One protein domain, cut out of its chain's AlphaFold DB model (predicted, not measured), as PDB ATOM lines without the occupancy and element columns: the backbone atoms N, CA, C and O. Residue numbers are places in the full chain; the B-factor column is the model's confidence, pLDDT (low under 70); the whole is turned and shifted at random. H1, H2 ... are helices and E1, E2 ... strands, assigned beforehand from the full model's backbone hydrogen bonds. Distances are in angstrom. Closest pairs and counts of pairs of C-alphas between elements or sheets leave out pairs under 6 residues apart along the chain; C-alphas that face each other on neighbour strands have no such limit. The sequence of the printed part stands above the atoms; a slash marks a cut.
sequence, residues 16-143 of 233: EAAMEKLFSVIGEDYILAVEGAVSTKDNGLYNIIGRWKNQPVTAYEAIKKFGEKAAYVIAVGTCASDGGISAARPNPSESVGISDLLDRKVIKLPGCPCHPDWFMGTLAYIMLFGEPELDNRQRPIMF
ATOM      1  N   GLU A  16     265.490 299.400 228.699       95.44
ATOM      2  CA  GLU A  16     266.835 299.888 229.006       95.44
ATOM      3  C   GLU A  16     266.860 300.777 230.264       95.44
ATOM      4  O   GLU A  16     267.775 300.656 231.073       95.44
ATOM      5  N   ALA A  17     265.814 301.574 230.516       95.94
ATOM      6  CA  ALA A  17     265.722 302.401 231.723       95.94
ATOM      7  C   ALA A  17     265.624 301.558 233.009       95.94
ATOM      8  O   ALA A  17     266.182 301.932 234.042       95.94
ATOM      9  N   ALA A  18     264.958 300.399 232.955       96.69
ATOM     10  CA  ALA A  18     264.946 299.448 234.065       96.69
ATOM     11  C   ALA A  18     266.339 298.849 234.302       96.69
ATOM     12  O   ALA A  18     266.829 298.811 235.432       96.69
ATOM     13  N   MET A  19     267.013 298.443 233.225       96.75
ATOM     14  CA  MET A  19     268.369 297.900 233.305       96.75
ATOM     15  C   MET A  19     269.372 298.930 233.840       96.75
ATOM     16  O   MET A  19     270.259 298.564 234.607       96.75
ATOM     17  N   GLU A  20     269.216 300.216 233.521       96.06
ATOM     18  CA  GLU A  20     270.041 301.286 234.094       96.06
ATOM     19  C   GLU A  20     269.935 301.323 235.624       96.06
ATOM     20  O   GLU A  20     270.955 301.409 236.311       96.06
ATOM     21  N   LYS A  21     268.721 301.170 236.175       96.31
ATOM     22  CA  LYS A  21     268.511 301.074 237.627       96.31
ATOM     23  C   LYS A  21     269.223 299.864 238.218       96.31
ATOM     24  O   LYS A  21     269.928 300.028 239.213       96.31
ATOM     25  N   LEU A  22     269.122 298.696 237.583       96.50
ATOM     26  CA  LEU A  22     269.849 297.498 238.015       96.50
ATOM     27  C   LEU A  22     271.364 297.735 238.036       96.50
ATOM     28  O   LEU A  22     272.023 297.407 239.012       96.50
ATOM     29  N   PHE A  23     271.934 298.327 236.985       96.25
ATOM     30  CA  PHE A  23     273.377 298.577 236.928       96.25
ATOM     31  C   PHE A  23     273.846 299.707 237.852       96.25
ATOM     32  O   PHE A  23     275.010 299.691 238.255       96.25
ATOM     33  N   SER A  24     272.969 300.644 238.223       95.12
ATOM     34  CA  SER A  24     273.307 301.768 239.105       95.12
ATOM     35  C   SER A  24     273.651 301.365 240.541       95.12
ATOM     36  O   SER A  24     274.306 302.136 241.230       95.12
ATOM     37  N   VAL A  25     273.276 300.159 240.986       95.94
ATOM     38  CA  VAL A  25     273.577 299.686 242.353       95.94
ATOM     39  C   VAL A  25     275.032 299.241 242.526       95.94
ATOM     40  O   VAL A  25     275.483 298.973 243.637       95.94
ATOM     41  N   ILE A  26     275.791 299.107 241.434       94.19
ATOM     42  CA  ILE A  26     277.184 298.661 241.506       94.19
ATOM     43  C   ILE A  26     278.030 299.744 242.177       94.19
ATOM     44  O   ILE A  26     278.234 300.809 241.605       94.19
ATOM     45  N   GLY A  27     278.611 299.407 243.329       92.38
ATOM     46  CA  GLY A  27     279.418 300.328 244.137       92.38
ATOM     47  C   GLY A  27     278.677 300.876 245.355       92.38
ATOM     48  O   GLY A  27     279.317 301.479 246.207       92.38
ATOM     49  N   GLU A  28     277.375 300.612 245.455       95.00
ATOM     50  CA  GLU A  28     276.541 300.919 246.615       95.00
ATOM     51  C   GLU A  28     276.354 299.677 247.501       95.00
ATOM     52  O   GLU A  28     276.590 298.545 247.066       95.00
ATOM     53  N   ASP A  29     275.861 299.875 248.723       94.62
ATOM     54  CA  ASP A  29     275.416 298.786 249.595       94.62
ATOM     55  C   ASP A  29     273.976 298.376 249.250       94.62
ATOM     56  O   ASP A  29     273.034 299.161 249.373       94.62
ATOM     57  N   TYR A  30     273.780 297.120 248.839       97.31
ATOM     58  CA  TYR A  30     272.459 296.584 248.499       97.31
ATOM     59  C   TYR A  30     272.279 295.129 248.930       97.31
ATOM     60  O   TYR A  30     273.235 294.375 249.118       97.31
ATOM     61  N   ILE A  31     271.016 294.724 249.052       97.69
ATOM     62  CA  ILE A  31     270.615 293.329 249.229       97.69
ATOM     63  C   ILE A  31     270.161 292.803 247.870       97.69
ATOM     64  O   ILE A  31     269.308 293.413 247.226       97.69
ATOM     65  N   LEU A  32     270.706 291.663 247.447       98.19
ATOM     66  CA  LEU A  32     270.247 290.950 246.260       98.19
ATOM     67  C   LEU A  32     269.319 289.808 246.683       98.19
ATOM     68  O   LEU A  32     269.780 288.789 247.192       98.19
ATOM     69  N   ALA A  33     268.019 289.968 246.454       98.12
ATOM     70  CA  ALA A  33     267.056 288.876 246.553       98.12
ATOM     71  C   ALA A  33     266.813 288.292 245.157       98.12
ATOM     72  O   ALA A  33     266.565 289.042 244.214       98.12
ATOM     73  N   VAL A  34     266.898 286.969 245.021       98.44
ATOM     74  CA  VAL A  34     266.748 286.281 243.734       98.44
ATOM     75  C   VAL A  34     265.599 285.294 243.804       98.44
ATOM     76  O   VAL A  34     265.565 284.444 244.691       98.44
ATOM     77  N   GLU A  35     264.701 285.384 242.833       98.12
ATOM     78  CA  GLU A  35     263.648 284.409 242.583       98.12
ATOM     79  C   GLU A  35     263.979 283.605 241.317       98.12
ATOM     80  O   GLU A  35     264.392 284.166 240.303       98.12
ATOM     81  N   GLY A  36     263.773 282.288 241.374       97.56
ATOM     82  CA  GLY A  36     264.003 281.388 240.241       97.56
ATOM     83  C   GLY A  36     265.409 280.779 240.180       97.56
ATOM     84  O   GLY A  36     266.364 281.280 240.769       97.56
ATOM     85  N   ALA A  37     265.509 279.641 239.493       98.06
ATOM     86  CA  ALA A  37     266.780 278.972 239.224       98.06
ATOM     87  C   ALA A  37     267.492 279.638 238.045       98.06
ATOM     88  O   ALA A  37     266.849 280.241 237.187       98.06
ATOM     89  N   VAL A  38     268.807 279.462 237.961       98.44
ATOM     90  CA  VAL A  38     269.629 280.086 236.919       98.44
ATOM     91  C   VAL A  38     270.052 279.031 235.912       98.44
ATOM     92  O   VAL A  38     270.691 278.054 236.284       98.44
ATOM     93  N   SER A  39     269.698 279.212 234.641       98.31
ATOM     94  CA  SER A  39     270.201 278.362 233.554       98.31
ATOM     95  C   SER A  39     271.661 278.695 233.247       98.31
ATOM     96  O   SER A  39     271.988 279.867 233.056       98.31
ATOM     97  N   THR A  40     272.524 277.678 233.169       98.31
ATOM     98  CA  THR A  40     273.933 277.844 232.761       98.31
ATOM     99  C   THR A  40     274.196 277.439 231.316       98.31
ATOM    100  O   THR A  40     275.190 277.875 230.730       98.31
ATOM    101  N   LYS A  41     273.305 276.640 230.720       98.00
ATOM    102  CA  LYS A  41     273.466 276.139 229.354       98.00
ATOM    103  C   LYS A  41     273.537 277.275 228.339       98.00
ATOM    104  O   LYS A  41     272.832 278.279 228.469       98.00
ATOM    105  N   ASP A  42     274.387 277.106 227.327       97.38
ATOM    106  CA  ASP A  42     274.626 278.090 226.266       97.38
ATOM    107  C   ASP A  42     274.934 279.486 226.834       97.38
ATOM    108  O   ASP A  42     274.400 280.496 226.382       97.38
ATOM    109  N   ASN A  43     275.769 279.537 227.880       96.12
ATOM    110  CA  ASN A  43     276.121 280.757 228.614       96.12
ATOM    111  C   ASN A  43     274.899 281.499 229.210       96.12
ATOM    112  O   ASN A  43     274.880 282.725 229.324       96.12
ATOM    113  N   GLY A  44     273.863 280.746 229.586       97.62
ATOM    114  CA  GLY A  44     272.651 281.244 230.237       97.62
ATOM    115  C   GLY A  44     271.608 281.855 229.301       97.62
ATOM    116  O   GLY A  44     270.695 282.541 229.767       97.62
ATOM    117  N   LEU A  45     271.694 281.614 227.988       97.19
ATOM    118  CA  LEU A  45     270.777 282.197 226.998       97.19
ATOM    119  C   LEU A  45     269.305 281.782 227.169       97.19
ATOM    120  O   LEU A  45     268.419 282.497 226.705       97.19
ATOM    121  N   TYR A  46     269.017 280.685 227.875       96.94
ATOM    122  CA  TYR A  46     267.643 280.288 228.213       96.94
ATOM    123  C   TYR A  46     266.999 281.153 229.307       96.94
ATOM    124  O   TYR A  46     265.811 280.999 229.586       96.94
ATOM    125  N   ASN A  47     267.752 282.060 229.935       96.88
ATOM    126  CA  ASN A  47     267.259 282.935 230.991       96.88
ATOM    127  C   ASN A  47     267.832 284.355 230.844       96.88
ATOM    128  O   ASN A  47     268.720 284.773 231.585       96.88
ATOM    129  N   ILE A  48     267.305 285.106 229.873       97.38
ATOM    130  CA  ILE A  48     267.620 286.526 229.652       97.38
ATOM    131  C   ILE A  48     266.688 287.385 230.513       97.38
ATOM    132  O   ILE A  48     265.471 287.274 230.397       97.38
ATOM    133  N   ILE A  49     267.255 288.250 231.357       96.50
ATOM    134  CA  ILE A  49     266.490 289.113 232.278       96.50
ATOM    135  C   ILE A  49     266.184 290.499 231.700       96.50
ATOM    136  O   ILE A  49     265.358 291.223 232.248       96.50
ATOM    137  N   GLY A  50     266.850 290.867 230.603       96.06
ATOM    138  CA  GLY A  50     266.683 292.146 229.924       96.06
ATOM    139  C   GLY A  50     267.758 292.383 228.863       96.06
ATOM    140  O   GLY A  50     268.569 291.502 228.562       96.06
ATOM    141  N   ARG A  51     267.774 293.587 228.284       95.75
ATOM    142  CA  ARG A  51     268.816 294.039 227.349       95.75
ATOM    143  C   ARG A  51     269.408 295.358 227.824       95.75
ATOM    144  O   ARG A  51     268.667 296.275 228.156       95.75
ATOM    145  N   TRP A  52     270.732 295.461 227.810       95.06
ATOM    146  CA  TRP A  52     271.463 296.670 228.184       95.06
ATOM    147  C   TRP A  52     272.477 297.003 227.098       95.06
ATOM    148  O   TRP A  52     273.257 296.132 226.704       95.06
ATOM    149  N   LYS A  53     272.462 298.235 226.572       94.19
ATOM    150  CA  LYS A  53     273.331 298.667 225.465       94.19
ATOM    151  C   LYS A  53     273.258 297.722 224.262       94.19
ATOM    152  O   LYS A  53     274.275 297.305 223.709       94.19
ATOM    153  N   ASN A  54     272.036 297.342 223.888       92.19
ATOM    154  CA  ASN A  54     271.726 296.368 222.835       92.19
ATOM    155  C   ASN A  54     272.281 294.945 223.032       92.19
ATOM    156  O   ASN A  54     272.128 294.134 222.119       92.19
ATOM    157  N   GLN A  55     272.843 294.596 224.189       95.50
ATOM    158  CA  GLN A  55     273.288 293.234 224.499       95.50
ATOM    159  C   GLN A  55     272.294 292.535 225.435       95.50
ATOM    160  O   GLN A  55     271.744 293.194 226.322       95.50
ATOM    161  N   PRO A  56     272.018 291.230 225.250       96.75
ATOM    162  CA  PRO A  56     271.244 290.470 226.225       96.75
ATOM    163  C   PRO A  56     272.008 290.402 227.551       96.75
ATOM    164  O   PRO A  56     273.225 290.260 227.556       96.75
ATOM    165  N   VAL A  57     271.285 290.491 228.664       97.75
ATOM    166  CA  VAL A  57     271.829 290.235 230.000       97.75
ATOM    167  C   VAL A  57     271.201 288.946 230.502       97.75
ATOM    168  O   VAL A  57     269.986 288.888 230.709       97.75
ATOM    169  N   THR A  58     272.008 287.898 230.659       98.31
ATOM    170  CA  THR A  58     271.531 286.622 231.205       98.31
ATOM    171  C   THR A  58     271.482 286.682 232.729       98.31
ATOM    172  O   THR A  58     272.237 287.422 233.363       98.31
ATOM    173  N   ALA A  59     270.606 285.890 233.347       98.00
ATOM    174  CA  ALA A  59     270.597 285.738 234.797       98.00
ATOM    175  C   ALA A  59     271.935 285.180 235.299       98.00
ATOM    176  O   ALA A  59     272.428 285.628 236.326       98.00
ATOM    177  N   TYR A  60     272.560 284.265 234.550       98.25
ATOM    178  CA  TYR A  60     273.884 283.733 234.871       98.25
ATOM    179  C   TYR A  60     274.932 284.845 235.021       98.25
ATOM    180  O   TYR A  60     275.621 284.924 236.040       98.25
ATOM    181  N   GLU A  61     275.001 285.767 234.060       97.31
ATOM    182  CA  GLU A  61     275.904 286.918 234.127       97.31
ATOM    183  C   GLU A  61     275.519 287.899 235.238       97.31
ATOM    184  O   GLU A  61     276.388 288.386 235.966       97.31
ATOM    185  N   ALA A  62     274.223 288.181 235.392       97.56
ATOM    186  CA  ALA A  62     273.724 289.090 236.416       97.56
ATOM    187  C   ALA A  62     274.061 288.580 237.824       97.56
ATOM    188  O   ALA A  62     274.630 289.319 238.624       97.56
ATOM    189  N   ILE A  63     273.794 287.308 238.117       98.06
ATOM    190  CA  ILE A  63     274.063 286.714 239.428       98.06
ATOM    191  C   ILE A  63     275.544 286.787 239.765       98.06
ATOM    192  O   ILE A  63     275.882 287.297 240.828       98.06
ATOM    193  N   LYS A  64     276.441 286.414 238.848       96.81
ATOM    194  CA  LYS A  64     277.888 286.532 239.099       96.81
ATOM    195  C   LYS A  64     278.340 287.981 239.294       96.81
ATOM    196  O   LYS A  64     279.274 288.247 240.043       96.81
ATOM    197  N   LYS A  65     277.694 288.937 238.624       96.56
ATOM    198  CA  LYS A  65     278.069 290.355 238.680       96.56
ATOM    199  C   LYS A  65     277.574 291.072 239.936       96.56
ATOM    200  O   LYS A  65     278.319 291.880 240.495       96.56
ATOM    201  N   PHE A  66     276.329 290.822 240.330       97.81
ATOM    202  CA  PHE A  66     275.670 291.492 241.452       97.81
ATOM    203  C   PHE A  66     275.782 290.679 242.749       97.81
ATOM    204  O   PHE A  66     275.985 291.241 243.819       97.81
ATOM    205  N   GLY A  67     275.732 289.350 242.672       97.69
ATOM    206  CA  GLY A  67     275.803 288.475 243.842       97.69
ATOM    207  C   GLY A  67     277.100 288.645 244.625       97.69
ATOM    208  O   GLY A  67     277.056 288.800 245.841       97.69
ATOM    209  N   GLU A  68     278.246 288.738 243.950       96.00
ATOM    210  CA  GLU A  68     279.542 288.909 244.630       96.00
ATOM    211  C   GLU A  68     279.716 290.275 245.301       96.00
ATOM    212  O   GLU A  68     280.511 290.423 246.224       96.00
ATOM    213  N   LYS A  69     278.951 291.282 244.872       96.69
ATOM    214  CA  LYS A  69     279.083 292.662 245.355       96.69
ATOM    215  C   LYS A  69     278.005 293.076 246.354       96.69
ATOM    216  O   LYS A  69     278.142 294.127 246.963       96.69
ATOM    217  N   ALA A  70     276.943 292.288 246.511       97.62
ATOM    218  CA  ALA A  70     275.863 292.599 247.441       97.62
ATOM    219  C   ALA A  70     276.342 292.553 248.906       97.62
ATOM    220  O   ALA A  70     277.203 291.751 249.265       97.62
ATOM    221  N   ALA A  71     275.735 293.331 249.796       96.56
ATOM    222  CA  ALA A  71     275.958 293.183 251.235       96.56
ATOM    223  C   ALA A  71     275.416 291.827 251.725       96.56
ATOM    224  O   ALA A  71     276.108 291.080 252.416       96.56
ATOM    225  N   TYR A  72     274.218 291.457 251.261       98.06
ATOM    226  CA  TYR A  72     273.582 290.163 251.520       98.06
ATOM    227  C   TYR A  72     272.951 289.608 250.244       98.06
ATOM    228  O   TYR A  72     272.399 290.361 249.440       98.06
ATOM    229  N   VAL A  73     272.994 288.285 250.084       98.56
ATOM    230  CA  VAL A  73     272.319 287.568 248.994       98.56
ATOM    231  C   VAL A  73     271.279 286.633 249.595       98.56
ATOM    232  O   VAL A  73     271.600 285.841 250.483       98.56
ATOM    233  N   ILE A  74     270.042 286.722 249.110       98.81
ATOM    234  CA  ILE A  74     268.909 285.921 249.572       98.81
ATOM    235  C   ILE A  74     268.360 285.120 248.391       98.81
ATOM    236  O   ILE A  74     267.889 285.689 247.408       98.81
ATOM    237  N   ALA A  75     268.388 283.794 248.495       98.75
ATOM    238  CA  ALA A  75     267.702 282.906 247.568       98.75
ATOM    239  C   ALA A  75     266.246 282.734 248.013       98.75
ATOM    240  O   ALA A  75     265.973 282.111 249.042       98.75
ATOM    241  N   VAL A  76     265.308 283.285 247.248       98.69
ATOM    242  CA  VAL A  76     263.877 283.257 247.560       98.69
ATOM    243  C   VAL A  76     263.219 282.098 246.816       98.69
ATOM    244  O   VAL A  76     263.116 282.079 245.590       98.69
ATOM    245  N   GLY A  77     262.770 281.103 247.578       98.75
ATOM    246  CA  GLY A  77     262.134 279.899 247.058       98.75
ATOM    247  C   GLY A  77     263.115 278.793 246.674       98.75
ATOM    248  O   GLY A  77     264.336 278.966 246.613       98.75
ATOM    249  N   THR A  78     262.563 277.602 246.434       98.62
ATOM    250  CA  THR A  78     263.355 276.382 246.197       98.62
ATOM    251  C   THR A  78     264.155 276.438 244.901       98.62
ATOM    252  O   THR A  78     265.274 275.934 244.867       98.62
ATOM    253  N   CYS A  79     263.637 277.097 243.860       98.56
ATOM    254  CA  CYS A  79     264.348 277.239 242.590       98.56
ATOM    255  C   CYS A  79     265.646 278.044 242.747       98.56
ATOM    256  O   CYS A  79     266.705 277.577 242.341       98.56
ATOM    257  N   ALA A  80     265.599 279.200 243.415       98.62
ATOM    258  CA  ALA A  80     266.804 279.982 243.684       98.62
ATOM    259  C   ALA A  80     267.735 279.284 244.687       98.62
ATOM    260  O   ALA A  80     268.954 279.388 244.577       98.62
ATOM    261  N   SER A  81     267.172 278.570 245.667       98.38
ATOM    262  CA  SER A  81     267.947 277.930 246.737       98.38
ATOM    263  C   SER A  81     268.760 276.734 246.242       98.38
ATOM    264  O   SER A  81     269.948 276.645 246.540       98.38
ATOM    265  N   ASP A  82     268.117 275.815 245.514       97.25
ATOM    266  CA  ASP A  82     268.667 274.497 245.168       97.25
ATOM    267  C   ASP A  82     268.259 274.043 243.738       97.25
ATOM    268  O   ASP A  82     268.268 272.852 243.435       97.25
ATOM    269  N   GLY A  83     267.829 274.957 242.860       97.81
ATOM    270  CA  GLY A  83     267.429 274.674 241.471       97.81
ATOM    271  C   GLY A  83     265.955 274.280 241.291       97.81
ATOM    272  O   GLY A  83     265.311 274.683 240.318       97.81
ATOM    273  N   GLY A  84     265.369 273.577 242.263       97.94
ATOM    274  CA  GLY A  84     263.933 273.281 242.317       97.94
ATOM    275  C   GLY A  84     263.389 272.581 241.066       97.94
ATOM    276  O   GLY A  84     264.058 271.745 240.466       97.94
ATOM    277  N   ILE A  85     262.163 272.931 240.659       97.69
ATOM    278  CA  ILE A  85     261.496 272.318 239.494       97.69
ATOM    279  C   ILE A  85     262.298 272.542 238.207       97.69
ATOM    280  O   ILE A  85     262.390 271.640 237.383       97.69
ATOM    281  N   SER A  86     262.913 273.714 238.039       97.62
ATOM    282  CA  SER A  86     263.716 274.028 236.851       97.62
ATOM    283  C   SER A  86     264.943 273.125 236.709       97.62
ATOM    284  O   SER A  86     265.357 272.850 235.589       97.62
ATOM    285  N   ALA A  87     265.506 272.659 237.829       98.00
ATOM    286  CA  ALA A  87     266.641 271.739 237.861       98.00
ATOM    287  C   ALA A  87     266.233 270.259 237.978       98.00
ATOM    288  O   ALA A  87     267.103 269.388 238.037       98.00
ATOM    289  N   ALA A  88     264.930 269.963 238.026       98.00
ATOM    290  CA  ALA A  88     264.434 268.596 238.087       98.00
ATOM    291  C   ALA A  88     264.803 267.825 236.816       98.00
ATOM    292  O   ALA A  88     264.957 268.405 235.734       98.00
ATOM    293  N   ARG A  89     264.923 266.499 236.919       97.50
ATOM    294  CA  ARG A  89     265.221 265.655 235.755       97.50
ATOM    295  C   ARG A  89     264.178 265.874 234.646       97.50
ATOM    296  O   ARG A  89     262.982 265.857 234.928       97.50
ATOM    297  N   PRO A  90     264.604 266.030 233.376       97.50
ATOM    298  CA  PRO A  90     265.962 265.808 232.858       97.50
ATOM    299  C   PRO A  90     266.893 267.043 232.842       97.50
ATOM    300  O   PRO A  90     267.992 266.936 232.311       97.50
ATOM    301  N   ASN A  91     266.482 268.191 233.390       98.06
ATOM    302  CA  ASN A  91     267.234 269.456 233.445       98.06
ATOM    303  C   ASN A  91     267.897 269.896 232.113       98.06
ATOM    304  O   ASN A  91     269.116 270.075 232.039       98.06
ATOM    305  N   PRO A  92     267.123 270.086 231.026       97.44
ATOM    306  CA  PRO A  92     267.677 270.366 229.698       97.44
ATOM    307  C   PRO A  92     268.333 271.751 229.566       97.44
ATOM    308  O   PRO A  92     269.053 271.976 228.589       97.44
ATOM    309  N   SER A  93     268.051 272.668 230.498       97.25
ATOM    310  CA  SER A  93     268.586 274.034 230.580       97.25
ATOM    311  C   SER A  93     269.804 274.159 231.497       97.25
ATOM    312  O   SER A  93     270.322 275.268 231.640       97.25
ATOM    313  N   GLU A  94     270.246 273.064 232.127       98.31
ATOM    314  CA  GLU A  94     271.307 273.072 233.147       98.31
ATOM    315  C   GLU A  94     271.033 274.136 234.223       98.31
ATOM    316  O   GLU A  94     271.859 274.985 234.544       98.31
ATOM    317  N   SER A  95     269.800 274.164 234.722       98.44
ATOM    318  CA  SER A  95     269.396 275.079 235.780       98.44
ATOM    319  C   SER A  95     269.984 274.653 237.121       98.44
ATOM    320  O   SER A  95     269.985 273.465 237.449       98.44
ATOM    321  N   VAL A  96     270.453 275.631 237.897       98.50
ATOM    322  CA  VAL A  96     271.085 275.449 239.214       98.50
ATOM    323  C   VAL A  96     270.567 276.467 240.235       98.50
ATOM    324  O   VAL A  96     269.916 277.453 239.869       98.50
ATOM    325  N   GLY A  97     270.845 276.229 241.521       98.44
ATOM    326  CA  GLY A  97     270.612 277.221 242.571       98.44
ATOM    327  C   GLY A  97     271.673 278.322 242.525       98.44
ATOM    328  O   GLY A  97     272.789 278.113 242.059       98.44
ATOM    329  N   ILE A  98     271.362 279.512 243.038       98.38
ATOM    330  CA  ILE A  98     272.289 280.655 242.948       98.38
ATOM    331  C   ILE A  98     273.562 280.450 243.776       98.38
ATOM    332  O   ILE A  98     274.601 281.016 243.449       98.38
ATOM    333  N   SER A  99     273.497 279.633 244.831       96.75
ATOM    334  CA  SER A  99     274.667 279.275 245.641       96.75
ATOM    335  C   SER A  99     275.704 278.473 244.863       96.75
ATOM    336  O   SER A  99     276.870 278.514 245.229       96.75
ATOM    337  N   ASP A 100     275.309 277.779 243.794       97.44
ATOM    338  CA  ASP A 100     276.238 277.016 242.954       97.44
ATOM    339  C   ASP A 100     277.065 277.941 242.036       97.44
ATOM    340  O   ASP A 100     278.007 277.498 241.381       97.44
ATOM    341  N   LEU A 101     276.710 279.231 241.973       98.00
ATOM    342  CA  LEU A 101     277.290 280.227 241.069       98.00
ATOM    343  C   LEU A 101     278.119 281.308 241.773       98.00
ATOM    344  O   LEU A 101     278.680 282.166 241.087       98.00
ATOM    345  N   LEU A 102     278.160 281.295 243.105       97.94
ATOM    346  CA  LEU A 102     278.721 282.359 243.936       97.94
ATOM    347  C   LEU A 102     279.721 281.793 244.950       97.94
ATOM    348  O   LEU A 102     279.433 280.788 245.596       97.94
ATOM    349  N   ASP A 103     280.851 282.471 245.154       96.19
ATOM    350  CA  ASP A 103     281.866 282.103 246.159       96.19
ATOM    351  C   ASP A 103     281.658 282.867 247.475       96.19
ATOM    352  O   ASP A 103     282.532 283.544 248.020       96.19
ATOM    353  N   ARG A 104     280.424 282.811 247.979       95.88
ATOM    354  CA  ARG A 104     280.022 283.468 249.223       95.88
ATOM    355  C   ARG A 104     278.814 282.790 249.843       95.88
ATOM    356  O   ARG A 104     278.111 281.989 249.230       95.88
ATOM    357  N   LYS A 105     278.522 283.172 251.082       96.69
ATOM    358  CA  LYS A 105     277.307 282.736 251.767       96.69
ATOM    359  C   LYS A 105     276.061 283.343 251.111       96.69
ATOM    360  O   LYS A 105     276.030 284.536 250.802       96.69
ATOM    361  N   VAL A 106     275.028 282.515 250.964       98.50
ATOM    362  CA  VAL A 106     273.696 282.882 250.473       98.50
ATOM    363  C   VAL A 106     272.670 282.451 251.514       98.50
ATOM    364  O   VAL A 106     272.670 281.299 251.933       98.50
ATOM    365  N   ILE A 107     271.783 283.353 251.924       98.81
ATOM    366  CA  ILE A 107     270.687 283.024 252.842       98.81
ATOM    367  C   ILE A 107     269.583 282.347 252.029       98.81
ATOM    368  O   ILE A 107     269.004 282.960 251.133       98.81
ATOM    369  N   LYS A 108     269.291 281.081 252.321       98.75
ATOM    370  CA  LYS A 108     268.320 280.279 251.569       98.75
ATOM    371  C   LYS A 108     266.963 280.266 252.253       98.75
ATOM    372  O   LYS A 108     266.844 279.865 253.410       98.75
ATOM    373  N   LEU A 109     265.927 280.627 251.503       98.75
ATOM    374  CA  LEU A 109     264.532 280.583 251.931       98.75
ATOM    375  C   LEU A 109     263.736 279.607 251.050       98.75
ATOM    376  O   LEU A 109     262.889 280.039 250.260       98.75
ATOM    377  N   PRO A 110     264.015 278.289 251.123       98.44
ATOM    378  CA  PRO A 110     263.328 277.313 250.293       98.44
ATOM    379  C   PRO A 110     261.841 277.206 250.653       98.44
ATOM    380  O   PRO A 110     261.407 277.462 251.777       98.44
ATOM    381  N   GLY A 111     261.068 276.795 249.660       98.19
ATOM    382  CA  GLY A 111     259.614 276.789 249.627       98.19
ATOM    383  C   GLY A 111     259.152 276.995 248.187       98.19
ATOM    384  O   GLY A 111     259.741 277.784 247.446       98.19
ATOM    385  N   CYS A 112     258.100 276.292 247.773       98.19
ATOM    386  CA  CYS A 112     257.501 276.447 246.447       98.19
ATOM    387  C   CYS A 112     255.988 276.698 246.594       98.19
ATOM    388  O   CYS A 112     255.211 275.758 246.419       98.19
ATOM    389  N   PRO A 113     255.570 277.922 246.983       98.31
ATOM    390  CA  PRO A 113     256.387 279.139 247.119       98.31
ATOM    391  C   PRO A 113     257.074 279.298 248.491       98.31
ATOM    392  O   PRO A 113     256.834 278.526 249.422       98.31
ATOM    393  N   CYS A 114     257.951 280.300 248.610       98.31
ATOM    394  CA  CYS A 114     258.442 280.802 249.896       98.31
ATOM    395  C   CYS A 114     257.300 281.535 250.623       98.31
ATOM    396  O   CYS A 114     256.562 282.292 249.992       98.31
ATOM    397  N   HIS A 115     257.125 281.311 251.927       98.56
ATOM    398  CA  HIS A 115     256.104 282.028 252.692       98.56
ATOM    399  C   HIS A 115     256.492 283.514 252.816       98.56
ATOM    400  O   HIS A 115     257.655 283.802 253.119       98.56
ATOM    401  N   PRO A 116     255.553 284.470 252.660       97.69
ATOM    402  CA  PRO A 116     255.859 285.900 252.757       97.69
ATOM    403  C   PRO A 116     256.548 286.268 254.077       97.69
ATOM    404  O   PRO A 116     257.559 286.963 254.058       97.69
ATOM    405  N   ASP A 117     256.082 285.737 255.210       98.06
ATOM    406  CA  ASP A 117     256.725 285.959 256.514       98.06
ATOM    407  C   ASP A 117     258.170 285.453 256.597       98.06
ATOM    408  O   ASP A 117     258.961 286.033 257.336       98.06
ATOM    409  N   TRP A 118     258.541 284.394 255.866       98.50
ATOM    410  CA  TRP A 118     259.926 283.913 255.867       98.50
ATOM    411  C   TRP A 118     260.835 284.932 255.175       98.50
ATOM    412  O   TRP A 118     261.897 285.267 255.699       98.50
ATOM    413  N   PHE A 119     260.399 285.479 254.035       98.12
ATOM    414  CA  PHE A 119     261.136 286.526 253.327       98.12
ATOM    415  C   PHE A 119     261.147 287.848 254.096       98.12
ATOM    416  O   PHE A 119     262.217 288.364 254.418       98.12
ATOM    417  N   MET A 120     259.972 288.365 254.453       97.44
ATOM    418  CA  MET A 120     259.833 289.641 255.156       97.44
ATOM    419  C   MET A 120     260.485 289.607 256.538       97.44
ATOM    420  O   MET A 120     261.141 290.571 256.928       97.44
ATOM    421  N   GLY A 121     260.357 288.494 257.265       97.62
ATOM    422  CA  GLY A 121     261.001 288.309 258.561       97.62
ATOM    423  C   GLY A 121     262.523 288.253 258.452       97.62
ATOM    424  O   GLY A 121     263.205 288.900 259.241       97.62
ATOM    425  N   THR A 122     263.061 287.565 257.439       98.25
ATOM    426  CA  THR A 122     264.509 287.559 257.161       98.25
ATOM    427  C   THR A 122     265.013 288.958 256.816       98.25
ATOM    428  O   THR A 122     266.021 289.399 257.359       98.25
ATOM    429  N   LEU A 123     264.296 289.685 255.954       97.56
ATOM    430  CA  LEU A 123     264.661 291.042 255.553       97.56
ATOM    431  C   LEU A 123     264.665 292.007 256.745       97.56
ATOM    432  O   LEU A 123     265.632 292.743 256.941       97.56
ATOM    433  N   ALA A 124     263.619 291.966 257.574       97.44
ATOM    434  CA  ALA A 124     263.535 292.770 258.789       97.44
ATOM    435  C   ALA A 124     264.657 292.426 259.783       97.44
ATOM    436  O   ALA A 124     265.244 293.331 260.374       97.44
ATOM    437  N   TYR A 125     264.991 291.140 259.937       97.94
ATOM    438  CA  TYR A 125     266.090 290.703 260.799       97.94
ATOM    439  C   TYR A 125     267.435 291.255 260.310       97.94
ATOM    440  O   TYR A 125     268.167 291.843 261.101       97.94
ATOM    441  N   ILE A 126     267.716 291.155 259.005       97.19
ATOM    442  CA  ILE A 126     268.937 291.699 258.388       97.19
ATOM    443  C   ILE A 126     269.088 293.192 258.663       97.19
ATOM    444  O   ILE A 126     270.164 293.640 259.052       97.19
ATOM    445  N   MET A 127     268.009 293.958 258.516       94.94
ATOM    446  CA  MET A 127     268.036 295.404 258.736       94.94
ATOM    447  C   MET A 127     268.287 295.807 260.195       94.94
ATOM    448  O   MET A 127     268.843 296.875 260.439       94.94
ATOM    449  N   LEU A 128     267.841 294.999 261.158       95.94
ATOM    450  CA  LEU A 128     267.916 295.330 262.585       95.94
ATOM    451  C   LEU A 128     269.156 294.748 263.269       95.94
ATOM    452  O   LEU A 128     269.707 295.376 264.171       95.94
ATOM    453  N   PHE A 129     269.570 293.549 262.862       96.94
ATOM    454  CA  PHE A 129     270.538 292.730 263.594       96.94
ATOM    455  C   PHE A 129     271.640 292.134 262.707       96.94
ATOM    456  O   PHE A 129     272.560 291.512 263.234       96.94
ATOM    457  N   GLY A 130     271.584 292.322 261.383       96.31
ATOM    458  CA  GLY A 130     272.495 291.673 260.436       96.31
ATOM    459  C   GLY A 130     272.103 290.221 260.137       96.31
ATOM    460  O   GLY A 130     270.929 289.863 260.147       96.31
ATOM    461  N   GLU A 131     273.070 289.362 259.822       96.56
ATOM    462  CA  GLU A 131     272.779 287.983 259.402       96.56
ATOM    463  C   GLU A 131     272.037 287.168 260.492       96.56
ATOM    464  O   GLU A 131     272.497 287.127 261.636       96.56
ATOM    465  N   PRO A 132     270.911 286.493 260.171       97.50
ATOM    466  CA  PRO A 132     270.256 285.580 261.106       97.50
ATOM    467  C   PRO A 132     271.071 284.301 261.313       97.50
ATOM    468  O   PRO A 132     271.853 283.899 260.457       97.50
ATOM    469  N   GLU A 133     270.834 283.601 262.424       98.12
ATOM    470  CA  GLU A 133     271.414 282.272 262.627       98.12
ATOM    471  C   GLU A 133     270.873 281.288 261.576       98.12
ATOM    472  O   GLU A 133     269.656 281.142 261.398       98.12
ATOM    473  N   LEU A 134     271.786 280.620 260.871       98.19
ATOM    474  CA  LEU A 134     271.468 279.700 259.786       98.19
ATOM    475  C   LEU A 134     271.799 278.257 260.167       98.19
ATOM    476  O   LEU A 134     272.777 277.990 260.863       98.19
ATOM    477  N   ASP A 135     271.019 277.313 259.647       97.31
ATOM    478  CA  ASP A 135     271.361 275.897 259.716       97.31
ATOM    479  C   ASP A 135     272.510 275.529 258.756       97.31
ATOM    480  O   ASP A 135     273.023 276.342 257.983       97.31
ATOM    481  N   ASN A 136     272.905 274.255 258.764       96.31
ATOM    482  CA  ASN A 136     273.965 273.728 257.899       96.31
ATOM    483  C   ASN A 136     273.655 273.790 256.389       96.31
ATOM    484  O   ASN A 136     274.523 273.475 255.577       96.31
ATOM    485  N   ARG A 137     272.436 274.175 256.003       96.19
ATOM    486  CA  ARG A 137     272.010 274.414 254.622       96.19
ATOM    487  C   ARG A 137     271.778 275.898 254.341       96.19
ATOM    488  O   ARG A 137     271.162 276.219 253.331       96.19
ATOM    489  N   GLN A 138     272.275 276.781 255.205       98.06
ATOM    490  CA  GLN A 138     272.157 278.233 255.087       98.06
ATOM    491  C   GLN A 138     270.710 278.750 255.176       98.06
ATOM    492  O   GLN A 138     270.383 279.785 254.598       98.06
ATOM    493  N   ARG A 139     269.827 278.048 255.897       98.50
ATOM    494  CA  ARG A 139     268.424 278.452 256.085       98.50
ATOM    495  C   ARG A 139     268.217 279.048 257.480       98.50
ATOM    496  O   ARG A 139     268.715 278.453 258.435       98.50
ATOM    497  N   PRO A 140     267.463 280.149 257.652       98.38
ATOM    498  CA  PRO A 140     267.230 280.725 258.976       98.38
ATOM    499  C   PRO A 140     266.570 279.739 259.951       98.38
ATOM    500  O   PRO A 140     265.457 279.255 259.719       98.38
ATOM    501  N   ILE A 141     267.229 279.466 261.079       98.19
ATOM    502  CA  ILE A 141     266.768 278.473 262.068       98.19
ATOM    503  C   ILE A 141     265.373 278.822 262.601       98.19
ATOM    504  O   ILE A 141     264.548 277.934 262.824       98.19
ATOM    505  N   MET A 142     265.070 280.117 262.725       96.94
ATOM    506  CA  MET A 142     263.768 280.608 263.190       96.94
ATOM    507  C   MET A 142     262.570 280.107 262.361       96.94
ATOM    508  O   MET A 142     261.475 280.011 262.905       96.94
ATOM    509  N   PHE A 143     262.765 279.745 261.085       97.88
ATOM    510  CA  PHE A 143     261.703 279.208 260.218       97.88
ATOM    511  C   PHE A 143     261.885 277.717 259.903       97.88
ATOM    512  O   PHE A 143     260.904 276.985 259.780       97.88
TER     513      PHE A 143
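AT A GLANCE: This is residues 16 to 143 of the 233 residues of the protein "Periplasmic [NiFe] hydrogenase small subunit" of bioreactor metagenome (UniProt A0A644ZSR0). A small parallel sheet, E1 E4 E5, makes the core, with H7 along one face and H3 on the other, in three layers. Beyond H3, the hairpin E2 E3 makes a second, two-stranded sheet, with H1 packed on E2, while H4 lies by the sheet E1 E4 E5 with H5 at its corner. The 128 printed residues hold seven named helices and five named strands in the order H1 E1 H2 E2 E3 H3 E4 H4 H5 H6 E5 H7, a mixed class. The whole is compact and rounded, with a radius of gyration of the C-alphas of 14.7 A and spans of 43 by 38 by 25 A.

IN THESE COORDINATES: Find C-alpha 16 at (266.835, 299.888, 229.006); from there H1 runs 12.1 A to residue 24. E1, residues 31 to 35, covers 13.1 A. Next come H2, residues 41 to 44, then E2, residues 48 to 52, and E3, residues 55 to 58. H3, residues 59 to 67, spans 10.8 A, and E4, residues 72 to 76, spans 12.6 A. H4 is residues 77 to 82, H5 84 to 87, H6 98 to 101 and E5 107 to 109. H7 begins at C-alpha 116, (255.859, 285.900, 252.757), and runs 19.5 A to C-alpha 129, (270.538, 292.730, 263.594).

HOW THE PARTS SIT: Begin at E4, the inner strand: it is parallel to E1, with N 32 and O 72 2.9 A apart, and to E5, with N 75 and O 107 2.8 A apart. H7 lies over E4 at a height over the sheet of 10.2 A, along the strands; its closest C-alphas to E4 are Phe 119 and Val 76, 7.2 A. On the opposite face H3 lies over E1 at a height of 10.4 A. H4 stands only just at the sheet's level, at a height of 3.6 A. H6 only grazes this sheet, and touches H4 at Ile 98 and Ala 80, C-alphas 5.6 A apart. H4 and H5 touch only at the corner. H2 touches H3, closest at C-alphas 44 and 60, 5.4 A. In the antiparallel hairpin E2 and E3, N 49 and O 57 are 2.9 A apart. H1 comes closest to E2 at the C-alphas of Glu 16 and Trp 52, 5.7 A. In H1, H3, H4 and H7 every O i to N i+4 pair is within hydrogen-bond range; H2, H5 and H6 are too short for one.

THE WHOLE: Look for the C-alphas farthest apart at Asn 54 and Met 142, 44.0 A. The printed part has no cut and no long link. Residues 130 to 143 hold no named element. No printed residue is under 70 in pLDDT, and the mean of the printed part is 97.3.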